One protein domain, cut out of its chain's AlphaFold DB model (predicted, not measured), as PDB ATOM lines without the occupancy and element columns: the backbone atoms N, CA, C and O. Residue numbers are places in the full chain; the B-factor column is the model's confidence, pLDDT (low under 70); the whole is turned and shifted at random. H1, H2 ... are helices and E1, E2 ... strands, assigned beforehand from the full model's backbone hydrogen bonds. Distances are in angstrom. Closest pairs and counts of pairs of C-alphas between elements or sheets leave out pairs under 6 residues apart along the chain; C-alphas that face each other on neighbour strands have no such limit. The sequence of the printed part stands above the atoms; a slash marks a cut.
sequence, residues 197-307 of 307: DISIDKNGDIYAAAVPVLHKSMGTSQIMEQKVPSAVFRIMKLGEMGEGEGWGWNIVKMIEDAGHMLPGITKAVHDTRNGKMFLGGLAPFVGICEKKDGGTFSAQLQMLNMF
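Overview. This is residues 197 to 307 of the 307 residues of the protein "Serum paraoxonase arylesterase protein" of Rutstroemia sp. NJR-2017a WRK4 (UniProt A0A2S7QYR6). Two strongly twisted sheets of four strands make a sandwich, E1 to E4 partly face to face with E5 to E8, their strands crossed at 47 degrees. The far part of the E3 and E4 hairpin, around residues 238 to 247, runs on as an arm, and H1 lies outside both sheets. The 111 printed residues include one named helix and eight named strands in the order E1 E2 H1 E3 E4 E5 E6 E7 E8, mostly strand; both sheets are antiparallel, ordered E1 E2 E3 E4 and E5 E6 E7 E8. The whole is only just compact, close to loose, with a radius of gyration of the C-alphas of 15.8 A and spans of 53 by 36 by 24 A.

Arrangement. E1, residues 197 to 200, and E2, residues 206 to 210, form a hairpin, with N 199 and O 207 within hydrogen-bond range at 3.0 A. H1, residues 214 to 217, is not on either sheet and is too short for an O i to N i+4 pair; its 1 O i to N i+3 pair is within range. E3, residues 230 to 240, is antiparallel to E2, with N 208 and O 233 at 2.9 A, and forms a hairpin with E4, residues 247 to 257, with N 236 and O 250 at 2.9 A. E5, residues 265 to 271, E6, 276 to 281, E7, 285 to 291, and E8, 297 to 303, form a meander, each strand the antiparallel neighbour of the one before, with N 269 and O 278 at 2.9 A, N 279 and O 287 at 2.8 A, and N 288 and O 300 at 2.9 A. Between the sheets, the closest C-alphas of E2 and E5 are those of Ala 209 and Lys 267, 5.1 A apart. The edge strands E4 and E8 are only just apart, at 8.1 A.

Along the chain. E1 begins at C-alpha 197 (139.355, 176.626, 126.299). E3 is 30.3 A long, E4 29.2 A, E7 19.5 A and E8 19.1 A; E8 ends at C-alpha 303 (150.846, 178.644, 108.321).

Size, cuts and confidence. The printed part has no cut. The C-alphas of Glu 243 and Phe 307, the chain's last residue, are the two farthest apart, 57.5 A. The link from H1 to E3 is long, with 12 residues. The mean pLDDT of the printed part is 79.4; residues 213 to 226, 244 and 292 to 307 are under 70.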
ATOM      1  N   ASP A 197     138.705 177.870 125.884       94.75
ATOM      2  CA  ASP A 197     139.355 176.626 126.299       94.75
ATOM      3  C   ASP A 197     140.514 176.913 127.259       94.75
ATOM      4  O   ASP A 197     141.041 178.032 127.329       94.75
ATOM      5  N   ILE A 198     140.900 175.888 128.008       97.31
ATOM      6  CA  ILE A 198     142.009 175.926 128.951       97.31
ATOM      7  C   ILE A 198     142.950 174.745 128.712       97.31
ATOM      8  O   ILE A 198     142.573 173.710 128.171       97.31
ATOM      9  N   SER A 199     144.195 174.891 129.140       97.19
ATOM     10  CA  SER A 199     145.103 173.763 129.329       97.19
ATOM     11  C   SER A 199     145.832 173.910 130.652       97.19
ATOM     12  O   SER A 199     145.966 175.021 131.166       97.19
ATOM     13  N   ILE A 200     146.291 172.794 131.206       97.06
ATOM     14  CA  ILE A 200     147.084 172.775 132.433       97.06
ATOM     15  C   ILE A 200     148.465 172.247 132.083       97.06
ATOM     16  O   ILE A 200     148.602 171.204 131.442       97.06
ATOM     17  N   ASP A 201     149.493 173.007 132.446       95.94
ATOM     18  CA  ASP A 201     150.867 172.640 132.140       95.94
ATOM     19  C   ASP A 201     151.471 171.702 133.201       95.94
ATOM     20  O   ASP A 201     150.864 171.355 134.218       95.94
ATOM     21  N   LYS A 202     152.719 171.281 132.978       94.81
ATOM     22  CA  LYS A 202     153.432 170.384 133.900       94.81
ATOM     23  C   LYS A 202     153.599 170.962 135.316       94.81
ATOM     24  O   LYS A 202     153.745 170.190 136.257       94.81
ATOM     25  N   ASN A 203     153.600 172.283 135.473       94.31
ATOM     26  CA  ASN A 203     153.719 172.935 136.778       94.31
ATOM     27  C   ASN A 203     152.364 173.062 137.490       94.31
ATOM     28  O   ASN A 203     152.337 173.421 138.663       94.31
ATOM     29  N   GLY A 204     151.258 172.761 136.803       95.25
ATOM     30  CA  GLY A 204     149.901 172.960 137.310       95.25
ATOM     31  C   GLY A 204     149.336 174.348 137.009       95.25
ATOM     32  O   GLY A 204     148.284 174.697 137.541       95.25
ATOM     33  N   ASP A 205     149.999 175.136 136.159       96.56
ATOM     34  CA  ASP A 205     149.488 176.443 135.760       96.56
ATOM     35  C   ASP A 205     148.424 176.288 134.679       96.56
ATOM     36  O   ASP A 205     148.608 175.546 133.708       96.56
ATOM     37  N   ILE A 206     147.338 177.047 134.808       97.81
ATOM     38  CA  ILE A 206     146.251 177.051 133.832       97.81
ATOM     39  C   ILE A 206     146.540 178.122 132.777       97.81
ATOM     40  O   ILE A 206     146.721 179.298 133.104       97.81
ATOM     41  N   TYR A 207     146.531 177.734 131.506       97.62
ATOM     42  CA  TYR A 207     146.587 178.634 130.359       97.62
ATOM     43  C   TYR A 207     145.196 178.754 129.750       97.62
ATOM     44  O   TYR A 207     144.702 177.825 129.118       97.62
ATOM     45  N   ALA A 208     144.562 179.906 129.955       97.31
ATOM     46  CA  ALA A 208     143.203 180.185 129.520       97.31
ATOM     47  C   ALA A 208     143.206 181.038 128.250       97.31
ATOM     48  O   ALA A 208     143.637 182.194 128.277       97.31
ATOM     49  N   ALA A 209     142.714 180.471 127.148       95.75
ATOM     50  CA  ALA A 209     142.527 181.183 125.892       95.75
ATOM     51  C   ALA A 209     141.153 181.857 125.881       95.75
ATOM     52  O   ALA A 209     140.111 181.214 126.027       95.75
ATOM     53  N   ALA A 210     141.161 183.173 125.722       92.81
ATOM     54  CA  ALA A 210     139.985 184.013 125.798       92.81
ATOM     55  C   ALA A 210     139.741 184.733 124.476       92.81
ATOM     56  O   ALA A 210     140.668 185.218 123.827       92.81
ATOM     57  N   VAL A 211     138.465 184.867 124.121       86.31
ATOM     58  CA  VAL A 211     138.034 185.596 122.927       86.31
ATOM     59  C   VAL A 211     137.041 186.675 123.371       86.31
ATOM     60  O   VAL A 211     135.842 186.409 123.510       86.31
ATOM     61  N   PRO A 212     137.518 187.908 123.639       76.44
ATOM     62  CA  PRO A 212     136.759 188.934 124.358       76.44
ATOM     63  C   PRO A 212     135.396 189.302 123.758       76.44
ATOM     64  O   PRO A 212     134.513 189.764 124.479       76.44
ATOM     65  N   VAL A 213     135.203 189.101 122.451       68.06
ATOM     66  CA  VAL A 213     133.978 189.480 121.729       68.06
ATOM     67  C   VAL A 213     133.168 188.298 121.197       68.06
ATOM     68  O   VAL A 213     132.240 188.538 120.434       68.06
ATOM     69  N   LEU A 214     133.441 187.046 121.599       57.12
ATOM     70  CA  LEU A 214     132.670 185.883 121.106       57.12
ATOM     71  C   LEU A 214     131.154 186.056 121.286       57.12
ATOM     72  O   LEU A 214     130.368 185.700 120.416       57.12
ATOM     73  N   HIS A 215     130.734 186.674 122.391       55.81
ATOM     74  CA  HIS A 215     129.327 186.980 122.656       55.81
ATOM     75  C   HIS A 215     128.724 188.018 121.688       55.81
ATOM     76  O   HIS A 215     127.509 188.054 121.524       55.81
ATOM     77  N   LYS A 216     129.549 188.858 121.046       49.44
ATOM     78  CA  LYS A 216     129.127 189.858 120.047       49.44
ATOM     79  C   LYS A 216     129.120 189.312 118.615       49.44
ATOM     80  O   LYS A 216     128.496 189.926 117.759       49.44
ATOM     81  N   SER A 217     129.791 188.188 118.350       46.34
ATOM     82  CA  SER A 217     129.829 187.541 117.027       46.34
ATOM     83  C   SER A 217     128.739 186.479 116.826       46.34
ATOM     84  O   SER A 217     128.521 186.030 115.701       46.34
ATOM     85  N   MET A 218     128.027 186.074 117.886       44.91
ATOM     86  CA  MET A 218     126.905 185.129 117.794       44.91
ATOM     87  C   MET A 218     125.713 185.773 117.073       44.91
ATOM     88  O   MET A 218     124.973 186.554 117.663       44.91
ATOM     89  N   GLY A 219     125.532 185.445 115.789       42.22
ATOM     90  CA  GLY A 219     124.394 185.902 114.978       42.22
ATOM     91  C   GLY A 219     124.742 186.435 113.586       42.22
ATOM     92  O   GLY A 219     123.832 186.775 112.836       42.22
ATOM     93  N   THR A 220     126.023 186.491 113.205       39.97
ATOM     94  CA  THR A 220     126.431 186.899 111.848       39.97
ATOM     95  C   THR A 220     127.269 185.811 111.183       39.97
ATOM     96  O   THR A 220     128.245 185.328 111.744       39.97
ATOM     97  N   SER A 221     126.889 185.415 109.967       38.25
ATOM     98  CA  SER A 221     127.570 184.418 109.122       38.25
ATOM     99  C   SER A 221     128.900 184.915 108.529       38.25
ATOM    100  O   SER A 221     129.474 184.270 107.657       38.25
ATOM    101  N   GLN A 222     129.418 186.051 109.003       40.28
ATOM    102  CA  GLN A 222     130.631 186.710 108.518       40.28
ATOM    103  C   GLN A 222     131.747 186.640 109.571       40.28
ATOM    104  O   GLN A 222     132.313 187.650 109.975       40.28
ATOM    105  N   ILE A 223     132.058 185.434 110.050       48.22
ATOM    106  CA  ILE A 223     133.161 185.226 111.007       48.22
ATOM    107  C   ILE A 223     134.527 185.280 110.294       48.22
ATOM    108  O   ILE A 223     135.533 185.602 110.914       48.22
ATOM    109  N   MET A 224     134.571 185.046 108.976       46.44
ATOM    110  CA  MET A 224     135.833 184.901 108.235       46.44
ATOM    111  C   MET A 224     136.587 186.212 107.943       46.44
ATOM    112  O   MET A 224     137.775 186.150 107.646       46.44
ATOM    113  N   GLU A 225     135.955 187.387 108.055       48.31
ATOM    114  CA  GLU A 225     136.605 188.681 107.747       48.31
ATOM    115  C   GLU A 225     136.817 189.589 108.970       48.31
ATOM    116  O   GLU A 225     137.431 190.655 108.864       48.31
ATOM    117  N   GLN A 226     136.335 189.198 110.152       57.88
ATOM    118  CA  GLN A 226     136.441 190.040 111.341       57.88
ATOM    119  C   GLN A 226     137.756 189.792 112.086       57.88
ATOM    120  O   GLN A 226     138.140 188.660 112.368       57.88
ATOM    121  N   LYS A 227     138.435 190.883 112.454       74.44
ATOM    122  CA  LYS A 227     139.557 190.891 113.404       74.44
ATOM    123  C   LYS A 227     139.032 190.477 114.775       74.44
ATOM    124  O   LYS A 227     138.639 191.323 115.574       74.44
ATOM    125  N   VAL A 228     138.945 189.173 115.014       83.81
ATOM    126  CA  VAL A 228     138.459 188.634 116.283       83.81
ATOM    127  C   VAL A 228     139.573 188.791 117.325       83.81
ATOM    128  O   VAL A 228     140.591 188.112 117.202       83.81
ATOM    129  N   PRO A 229     139.439 189.658 118.345       89.94
ATOM    130  CA  PRO A 229     140.452 189.818 119.377       89.94
ATOM    131  C   PRO A 229     140.671 188.524 120.152       89.94
ATOM    132  O   PRO A 229     139.760 187.707 120.304       89.94
ATOM    133  N   SER A 230     141.868 188.373 120.698       91.94
ATOM    134  CA  SER A 230     142.239 187.235 121.527       91.94
ATOM    135  C   SER A 230     143.086 187.668 122.714       91.94
ATOM    136  O   SER A 230     143.768 188.695 122.690       91.94
ATOM    137  N   ALA A 231     143.038 186.871 123.774       93.56
ATOM    138  CA  ALA A 231     143.915 187.010 124.920       93.56
ATOM    139  C   ALA A 231     144.275 185.634 125.479       93.56
ATOM    140  O   ALA A 231     143.522 184.672 125.334       93.56
ATOM    141  N   VAL A 232     145.422 185.547 126.148       95.56
ATOM    142  CA  VAL A 232     145.822 184.351 126.898       95.56
ATOM    143  C   VAL A 232     146.201 184.763 128.308       95.56
ATOM    144  O   VAL A 232     147.028 185.659 128.494       95.56
ATOM    145  N   PHE A 233     145.623 184.091 129.297       96.50
ATOM    146  CA  PHE A 233     145.959 184.267 130.706       96.50
ATOM    147  C   PHE A 233     146.707 183.049 131.230       96.50
ATOM    148  O   PHE A 233     146.344 181.922 130.910       96.50
ATOM    149  N   ARG A 234     147.713 183.282 132.072       96.56
ATOM    150  CA  ARG A 234     148.308 182.274 132.948       96.56
ATOM    151  C   ARG A 234     147.725 182.463 134.339       96.56
ATOM    152  O   ARG A 234     147.787 183.566 134.882       96.56
ATOM    153  N   ILE A 235     147.174 181.402 134.907       96.94
ATOM    154  CA  ILE A 235     146.554 181.402 136.226       96.94
ATOM    155  C   ILE A 235     147.328 180.417 137.098       96.94
ATOM    156  O   ILE A 235     147.420 179.235 136.775       96.94
ATOM    157  N   MET A 236     147.900 180.923 138.186       95.38
ATOM    158  CA  MET A 236     148.705 180.153 139.135       95.38
ATOM    159  C   MET A 236     147.950 180.034 140.456       95.38
ATOM    160  O   MET A 236     147.470 181.040 140.988       95.38
ATOM    161  N   LYS A 237     147.876 178.819 141.000       91.88
ATOM    162  CA  LYS A 237     147.304 178.557 142.325       91.88
ATOM    163  C   LYS A 237     148.298 179.012 143.399       91.88
ATOM    164  O   LYS A 237     149.450 178.589 143.380       91.88
ATOM    165  N   LEU A 238     147.872 179.883 144.316       88.62
ATOM    166  CA  LEU A 238     148.714 180.410 145.402       88.62
ATOM    167  C   LEU A 238     148.572 179.625 146.715       88.62
ATOM    168  O   LEU A 238     149.441 179.730 147.576       88.62
ATOM    169  N   GLY A 239     147.502 178.840 146.862       82.44
ATOM    170  CA  GLY A 239     147.166 178.109 148.087       82.44
ATOM    171  C   GLY A 239     145.789 178.496 148.623       82.44
ATOM    172  O   GLY A 239     145.065 179.261 147.990       82.44
ATOM    173  N   GLU A 240     145.402 177.932 149.762       81.50
ATOM    174  CA  GLU A 240     144.170 178.306 150.469       81.50
ATOM    175  C   GLU A 240     144.350 179.660 151.161       81.50
ATOM    176  O   GLU A 240     145.397 179.908 151.760       81.50
ATOM    177  N   MET A 241     143.350 180.541 151.068       75.75
ATOM    178  CA  MET A 241     143.435 181.875 151.685       75.75
ATOM    179  C   MET A 241     142.880 181.939 153.115       75.75
ATOM    180  O   MET A 241     143.085 182.936 153.799       75.75
ATOM    181  N   GLY A 242     142.230 180.875 153.590       71.38
ATOM    182  CA  GLY A 242     141.605 180.801 154.912       71.38
ATOM    183  C   GLY A 242     140.342 179.939 154.894       71.38
ATOM    184  O   GLY A 242     139.844 179.575 153.825       71.38
ATOM    185  N   GLU A 243     139.811 179.601 156.073       71.06
ATOM    186  CA  GLU A 243     138.563 178.835 156.175       71.06
ATOM    187  C   GLU A 243     137.408 179.586 155.495       71.06
ATOM    188  O   GLU A 243     137.030 180.683 155.896       71.06
ATOM    189  N   GLY A 244     136.837 178.981 154.450       69.81
ATOM    190  CA  GLY A 244     135.700 179.536 153.712       69.81
ATOM    191  C   GLY A 244     136.044 180.586 152.648       69.81
ATOM    192  O   GLY A 244     135.139 181.007 151.931       69.81
ATOM    193  N   GLU A 245     137.316 180.975 152.489       72.62
ATOM    194  CA  GLU A 245     137.742 181.987 151.501       72.62
ATOM    195  C   GLU A 245     138.181 181.399 150.147       72.62
ATOM    196  O   GLU A 245     138.443 182.140 149.200       72.62
ATOM    197  N   GLY A 246     138.225 180.069 150.029       79.38
ATOM    198  CA  GLY A 246     138.620 179.374 148.800       79.38
ATOM    199  C   GLY A 246     140.123 179.459 148.515       79.38
ATOM    200  O   GLY A 246     140.947 179.607 149.427       79.38
ATOM    201  N   TRP A 247     140.496 179.325 147.239       86.12
ATOM    202  CA  TRP A 247     141.895 179.392 146.810       86.12
ATOM    203  C   TRP A 247     142.288 180.785 146.314       86.12
ATOM    204  O   TRP A 247     141.548 181.459 145.599       86.12
ATOM    205  N   GLY A 248     143.510 181.192 146.651       89.19
ATOM    206  CA  GLY A 248     144.152 182.370 146.087       89.19
ATOM    207  C   GLY A 248     144.686 182.071 144.690       89.19
ATOM    208  O   GLY A 248     145.300 181.027 144.459       89.19
ATOM    209  N   TRP A 249     144.499 183.010 143.764       93.19
ATOM    210  CA  TRP A 249     144.922 182.871 142.371       93.19
ATOM    211  C   TRP A 249     145.731 184.085 141.925       93.19
ATOM    212  O   TRP A 249     145.310 185.225 142.115       93.19
ATOM    213  N   ASN A 250     146.868 183.849 141.275       94.31
ATOM    214  CA  ASN A 250     147.594 184.890 140.553       94.31
ATOM    215  C   ASN A 250     147.280 184.782 139.060       94.31
ATOM    216  O   ASN A 250     147.606 183.779 138.426       94.31
ATOM    217  N   ILE A 251     146.643 185.812 138.507       95.56
ATOM    218  CA  ILE A 251     146.157 185.844 137.125       95.56
ATOM    219  C   ILE A 251     146.985 186.858 136.342       95.56
ATOM    220  O   ILE A 251     146.911 188.061 136.586       95.56
ATOM    221  N   VAL A 252     147.750 186.378 135.364       94.25
ATOM    222  CA  VAL A 252     148.622 187.208 134.528       94.25
ATOM    223  C   VAL A 252     148.165 187.124 133.079       94.25
ATOM    224  O   VAL A 252     148.101 186.042 132.498       94.25
ATOM    225  N   LYS A 253     147.871 188.273 132.466       93.44
ATOM    226  CA  LYS A 253     147.625 188.356 131.023       93.44
ATOM    227  C   LYS A 253     148.957 188.239 130.289       93.44
ATOM    228  O   LYS A 253     149.804 189.119 130.394       93.44
ATOM    229  N   MET A 254     149.134 187.139 129.570       91.06
ATOM    230  CA  MET A 254     150.368 186.813 128.857       91.06
ATOM    231  C   MET A 254     150.374 187.403 127.450       91.06
ATOM    232  O   MET A 254     151.412 187.846 126.965       91.06
ATOM    233  N   ILE A 255     149.214 187.374 126.791       90.75
ATOM    234  CA  ILE A 255     149.022 187.818 125.410       90.75
ATOM    235  C   ILE A 255     147.701 188.567 125.314       90.75
ATOM    236  O   ILE A 255     146.715 188.176 125.939       90.75
ATOM    237  N   GLU A 256     147.691 189.609 124.495       90.94
ATOM    238  CA  GLU A 256     146.491 190.287 124.027       90.94
ATOM    239  C   GLU A 256     146.738 190.782 122.603       90.94
ATOM    240  O   GLU A 256     147.770 191.394 122.326       90.94
ATOM    241  N   ASP A 257     145.803 190.501 121.703       89.06
ATOM    242  CA  ASP A 257     145.838 190.965 120.324       89.06
ATOM    243  C   ASP A 257     144.441 191.423 119.907       89.06
ATOM    244  O   ASP A 257     143.435 190.777 120.205       89.06
ATOM    245  N   ALA A 258     144.366 192.530 119.170       87.38
ATOM    246  CA  ALA A 258     143.096 193.056 118.669       87.38
ATOM    247  C   ALA A 258     142.542 192.259 117.464       87.38
ATOM    248  O   ALA A 258     141.584 192.693 116.830       87.38
ATOM    249  N   GLY A 259     143.138 191.105 117.143       85.44
ATOM    250  CA  GLY A 259     142.761 190.231 116.035       85.44
ATOM    251  C   GLY A 259     143.538 190.496 114.746       85.44
ATOM    252  O   GLY A 259     143.060 190.167 113.665       85.44
ATOM    253  N   HIS A 260     144.711 191.127 114.835       83.19
ATOM    254  CA  HIS A 260     145.574 191.410 113.687       83.19
ATOM    255  C   HIS A 260     146.592 190.304 113.435       83.19
ATOM    256  O   HIS A 260     146.840 189.950 112.286       83.19
ATOM    257  N   MET A 261     147.207 189.795 114.502       83.56
ATOM    258  CA  MET A 261     148.252 188.774 114.426       83.56
ATOM    259  C   MET A 261     147.755 187.421 114.913       83.56
ATOM    260  O   MET A 261     148.197 186.394 114.413       83.56
ATOM    261  N   LEU A 262     146.852 187.418 115.889       87.12
ATOM    262  CA  LEU A 262     146.343 186.225 116.549       87.12
ATOM    263  C   LEU A 262     144.805 186.275 116.583       87.12
ATOM    264  O   LEU A 262     144.221 186.303 117.667       87.12
ATOM    265  N   PRO A 263     144.110 186.336 115.430       86.81
ATOM    266  CA  PRO A 263     142.659 186.402 115.430       86.81
ATOM    267  C   PRO A 263     142.038 185.126 116.000       86.81
ATOM    268  O   PRO A 263     142.341 184.021 115.555       86.81
ATOM    269  N   GLY A 264     141.150 185.293 116.981       87.12
ATOM    270  CA  GLY A 264     140.296 184.220 117.486       87.12
ATOM    271  C   GLY A 264     141.053 183.006 118.027       87.12
ATOM    272  O   GLY A 264     140.673 181.877 117.723       87.12
ATOM    273  N   ILE A 265     142.118 183.218 118.810       90.75
ATOM    274  CA  ILE A 265     142.786 182.129 119.536       90.75
ATOM    275  C   ILE A 265     141.822 181.547 120.566       90.75
ATOM    276  O   ILE A 265     141.413 182.227 121.505       90.75
ATOM    277  N   THR A 266     141.486 180.274 120.392       91.56
ATOM    278  CA  THR A 266     140.564 179.540 121.259       91.56
ATOM    279  C   THR A 266     141.266 178.525 122.142       91.56
ATOM    280  O   THR A 266     140.649 178.074 123.101       91.56
ATOM    281  N   LYS A 267     142.538 178.194 121.867       94.50
ATOM    282  CA  LYS A 267     143.349 177.294 122.691       94.50
ATOM    283  C   LYS A 267     144.792 177.769 122.810       94.50
ATOM    284  O   LYS A 267     145.398 178.221 121.839       94.50
ATOM    285  N   ALA A 268     145.347 177.627 124.009       95.75
ATOM    286  CA  ALA A 268     146.745 177.892 124.311       95.75
ATOM    287  C   ALA A 268     147.310 176.720 125.113       95.75
ATOM    288  O   ALA A 268     146.688 176.301 126.086       95.75
ATOM    289  N   VAL A 269     148.470 176.197 124.713       95.50
ATOM    290  CA  VAL A 269     149.158 175.086 125.387       95.50
ATOM    291  C   VAL A 269     150.600 175.474 125.665       95.50
ATOM    292  O   VAL A 269     151.331 175.847 124.746       95.50
ATOM    293  N   HIS A 270     151.016 175.383 126.927       95.00
ATOM    294  CA  HIS A 270     152.379 175.695 127.341       95.00
ATOM    295  C   HIS A 270     153.247 174.437 127.436       95.00
ATOM    296  O   HIS A 270     153.006 173.529 128.230       95.00
ATOM    297  N   ASP A 271     154.312 174.423 126.645       92.00
ATOM    298  CA  ASP A 271     155.375 173.437 126.710       92.00
ATOM    299  C   ASP A 271     156.468 173.923 127.666       92.00
ATOM    300  O   ASP A 271     157.414 174.622 127.287       92.00
ATOM    301  N   THR A 272     156.335 173.503 128.924       90.44
ATOM    302  CA  THR A 272     157.298 173.797 129.998       90.44
ATOM    303  C   THR A 272     158.716 173.323 129.691       90.44
ATOM    304  O   THR A 272     159.671 173.935 130.164       90.44
ATOM    305  N   ARG A 273     158.886 172.253 128.900       89.06
ATOM    306  CA  ARG A 273     160.205 171.677 128.602       89.06
ATOM    307  C   ARG A 273     160.986 172.570 127.648       89.06
ATOM    308  O   ARG A 273     162.186 172.748 127.836       89.06
ATOM    309  N   ASN A 274     160.316 173.105 126.632       87.56
ATOM    310  CA  ASN A 274     160.957 173.929 125.607       87.56
ATOM    311  C   ASN A 274     160.728 175.437 125.802       87.56
ATOM    312  O   ASN A 274     161.249 176.231 125.020       87.56
ATOM    313  N   GLY A 275     159.956 175.838 126.817       87.19
ATOM    314  CA  GLY A 275     159.634 177.240 127.099       87.19
ATOM    315  C   GLY A 275     158.816 177.901 125.988       87.19
ATOM    316  O   GLY A 275     158.990 179.094 125.718       87.19
ATOM    317  N   LYS A 276     157.973 177.117 125.303       89.50
ATOM    318  CA  LYS A 276     157.148 177.572 124.178       89.50
ATOM    319  C   LYS A 276     155.675 177.519 124.534       89.50
ATOM    320  O   LYS A 276     155.251 176.677 125.314       89.50
ATOM    321  N   MET A 277     154.886 178.377 123.907       91.94
ATOM    322  CA  MET A 277     153.431 178.304 123.966       91.94
ATOM    323  C   MET A 277     152.861 178.199 122.557       91.94
ATOM    324  O   MET A 277     153.196 179.001 121.686       91.94
ATOM    325  N   PHE A 278     152.012 177.203 122.344       93.38
ATOM    326  CA  PHE A 278     151.325 176.950 121.085       93.38
ATOM    327  C   PHE A 278     149.912 177.514 121.167       93.38
ATOM    328  O   PHE A 278     149.199 177.259 122.136       93.38
ATOM    329  N   LEU A 279     149.527 178.289 120.161       93.38
ATOM    330  CA  LEU A 279     148.248 178.977 120.068       93.38
ATOM    331  C   LEU A 279     147.504 178.474 118.836       93.38
ATOM    332  O   LEU A 279     148.050 178.508 117.732       93.38
ATOM    333  N   GLY A 280     146.265 178.038 119.029       90.00
ATOM    334  CA  GLY A 280     145.377 177.592 117.962       90.00
ATOM    335  C   GLY A 280     144.006 178.245 118.080       90.00
ATOM    336  O   GLY A 280     143.617 178.723 119.149       90.00
ATOM    337  N   GLY A 281     143.271 178.273 116.975       86.56
ATOM    338  CA  GLY A 281     141.894 178.737 116.978       86.56
ATOM    339  C   GLY A 281     141.317 178.870 115.584       86.56
ATOM    340  O   GLY A 281     141.577 178.031 114.731       86.56
ATOM    341  N   LEU A 282     140.528 179.921 115.368       80.44
ATOM    342  CA  LEU A 282     139.800 180.131 114.111       80.44
ATOM    343  C   LEU A 282     140.722 180.395 112.910       80.44
ATOM    344  O   LEU A 282     140.307 180.255 111.762       80.44
ATOM    345  N   ALA A 283     141.960 180.812 113.166       77.31
ATOM    346  CA  ALA A 283     142.931 181.093 112.124       77.31
ATOM    347  C   ALA A 283     143.546 179.800 111.545       77.31
ATOM    348  O   ALA A 283     143.836 178.873 112.301       77.31
ATOM    349  N   PRO A 284     143.856 179.747 110.233       79.12
ATOM    350  CA  PRO A 284     144.435 178.572 109.565       79.12
ATOM    351  C   PRO A 284     145.946 178.398 109.841       79.12
ATOM    352  O   PRO A 284     146.732 178.015 108.970       79.12
ATOM    353  N   PHE A 285     146.397 178.729 111.048       82.38
ATOM    354  CA  PHE A 285     147.794 178.635 111.455       82.38
ATOM    355  C   PHE A 285     147.924 178.250 112.926       82.38
ATOM    356  O   PHE A 285     147.004 178.428 113.722       82.38
ATOM    357  N   VAL A 286     149.124 177.803 113.302       86.94
ATOM    358  CA  VAL A 286     149.523 177.671 114.707       86.94
ATOM    359  C   VAL A 286     150.478 178.810 115.049       86.94
ATOM    360  O   VAL A 286     151.493 179.020 114.377       86.94
ATOM    361  N   GLY A 287     150.153 179.562 116.097       89.25
ATOM    362  CA  GLY A 287     151.048 180.561 116.669       89.25
ATOM    363  C   GLY A 287     152.021 179.901 117.640       89.25
ATOM    364  O   GLY A 287     151.600 179.164 118.525       89.25
ATOM    365  N   ILE A 288     153.320 180.165 117.506       90.00
ATOM    366  CA  ILE A 288     154.340 179.671 118.439       90.00
ATOM    367  C   ILE A 288     154.959 180.871 119.142       90.00
ATOM    368  O   ILE A 288     155.653 181.675 118.520       90.00
ATOM    369  N   CYS A 289     154.710 180.999 120.440       87.31
ATOM    370  CA  CYS A 289     155.279 182.050 121.271       87.31
ATOM    371  C   CYS A 289     156.498 181.525 122.027       87.31
ATOM    372  O   CYS A 289     156.421 180.512 122.722       87.31
ATOM    373  N   GLU A 290     157.615 182.234 121.907       84.38
ATOM    374  CA  GLU A 290     158.866 181.946 122.612       84.38
ATOM    375  C   GLU A 290     159.145 183.071 123.609       84.38
ATOM    376  O   GLU A 290     158.972 184.250 123.284       84.38
ATOM    377  N   LYS A 291     159.595 182.719 124.815       71.50
ATOM    378  CA  LYS A 291     160.076 183.708 125.783       71.50
ATOM    379  C   LYS A 291     161.406 184.286 125.290       71.50
ATOM    380  O   LYS A 291     162.341 183.540 125.016       71.50
ATOM    381  N   LYS A 292     161.498 185.610 125.192       69.00
ATOM    382  CA  LYS A 292     162.756 186.341 125.006       69.00
ATOM    383  C   LYS A 292     163.344 186.714 126.366       69.00
ATOM    384  O   LYS A 292     162.610 186.928 127.339       69.00
ATOM    385  N   ASP A 293     164.669 186.811 126.428       54.75
ATOM    386  CA  ASP A 293     165.368 187.335 127.602       54.75
ATOM    387  C   ASP A 293     164.798 188.717 127.970       54.75
ATOM    388  O   ASP A 293     164.579 189.563 127.102       54.75
ATOM    389  N   GLY A 294     164.475 188.918 129.252       54.25
ATOM    390  CA  GLY A 294     163.776 190.118 129.737       54.25
ATOM    391  C   GLY A 294     162.254 189.986 129.901       54.25
ATOM    392  O   GLY A 294     161.591 190.979 130.180       54.25
ATOM    393  N   GLY A 295     161.680 188.783 129.765       53.59
ATOM    394  CA  GLY A 295     160.293 188.494 130.176       53.59
ATOM    395  C   GLY A 295     159.209 188.798 129.137       53.59
ATOM    396  O   GLY A 295     158.028 188.639 129.435       53.59
ATOM    397  N   THR A 296     159.586 189.186 127.920       52.34
ATOM    398  CA  THR A 296     158.647 189.396 126.807       52.34
ATOM    399  C   THR A 296     158.495 188.122 125.975       52.34
ATOM    400  O   THR A 296     159.430 187.332 125.870       52.34
ATOM    401  N   PHE A 297     157.325 187.897 125.372       59.28
ATOM    402  CA  PHE A 297     157.122 186.813 124.405       59.28
ATOM    403  C   PHE A 297     157.209 187.361 122.980       59.28
ATOM    404  O   PHE A 297     156.684 188.434 122.688       59.28
ATOM    405  N   SER A 298     157.848 186.619 122.076       59.62
ATOM    406  CA  SER A 298     157.717 186.847 120.635       59.62
ATOM    407  C   SER A 298     156.921 185.726 119.994       59.62
ATOM    408  O   SER A 298     157.278 184.560 120.164       59.62
ATOM    409  N   ALA A 299     155.891 186.085 119.233       62.69
ATOM    410  CA  ALA A 299     155.123 185.150 118.428       62.69
ATOM    411  C   ALA A 299     155.764 184.980 117.044       62.69
ATOM    412  O   ALA A 299     156.077 185.958 116.364       62.69
ATOM    413  N   GLN A 300     155.936 183.733 116.619       69.81
ATOM    414  CA  GLN A 300     156.182 183.364 115.234       69.81
ATOM    415  C   GLN A 300     154.943 182.636 114.711       69.81
ATOM    416  O   GLN A 300     154.515 181.636 115.288       69.81
ATOM    417  N   LEU A 301     154.378 183.135 113.614       68.94
ATOM    418  CA  LEU A 301     153.252 182.498 112.936       68.94
ATOM    419  C   LEU A 301     153.778 181.482 111.926       68.94
ATOM    420  O   LEU A 301     154.677 181.793 111.137       68.94
ATOM    421  N   GLN A 302     153.235 180.268 111.954       68.69
ATOM    422  CA  GLN A 302     153.537 179.246 110.959       68.69
ATOM    423  C   GLN A 302     152.229 178.742 110.351       68.69
ATOM    424  O   GLN A 302     151.426 178.094 111.020       68.69
ATOM    425  N   MET A 303     152.020 179.077 109.075       67.19
ATOM    426  CA  MET A 303     150.846 178.644 108.321       67.19
ATOM    427  C   MET A 303     150.829 177.121 108.200       67.19
ATOM    428  O   MET A 303     151.831 176.504 107.821       67.19
ATOM    429  N   LEU A 304     149.670 176.531 108.474       59.94
ATOM    430  CA  LEU A 304     149.381 175.147 108.132       59.94
ATOM    431  C   LEU A 304     148.941 175.149 106.665       59.94
ATOM    432  O   LEU A 304     147.752 175.116 106.383       59.94
ATOM    433  N   ASN A 305     149.866 175.308 105.712       48.41
ATOM    434  CA  ASN A 305     149.498 175.239 104.293       48.41
ATOM    435  C   ASN A 305     148.982 173.823 103.985       48.41
ATOM    436  O   ASN A 305     149.780 172.924 103.715       48.41
ATOM    437  N   MET A 306     147.663 173.649 104.055       44.53
ATOM    438  CA  MET A 306     146.928 172.546 103.456       44.53
ATOM    439  C   MET A 306     146.613 172.985 102.028       44.53
ATOM    440  O   MET A 306     145.769 173.854 101.817       44.53
ATOM    441  N   PHE A 307     147.391 172.475 101.077       38.28
ATOM    442  CA  PHE A 307     146.955 172.404  99.687       38.28
ATOM    443  C   PHE A 307     146.225 171.080  99.506       38.28
ATOM    444  O   PHE A 307     146.737 170.082 100.068       38.28
TER     445      PHE A 307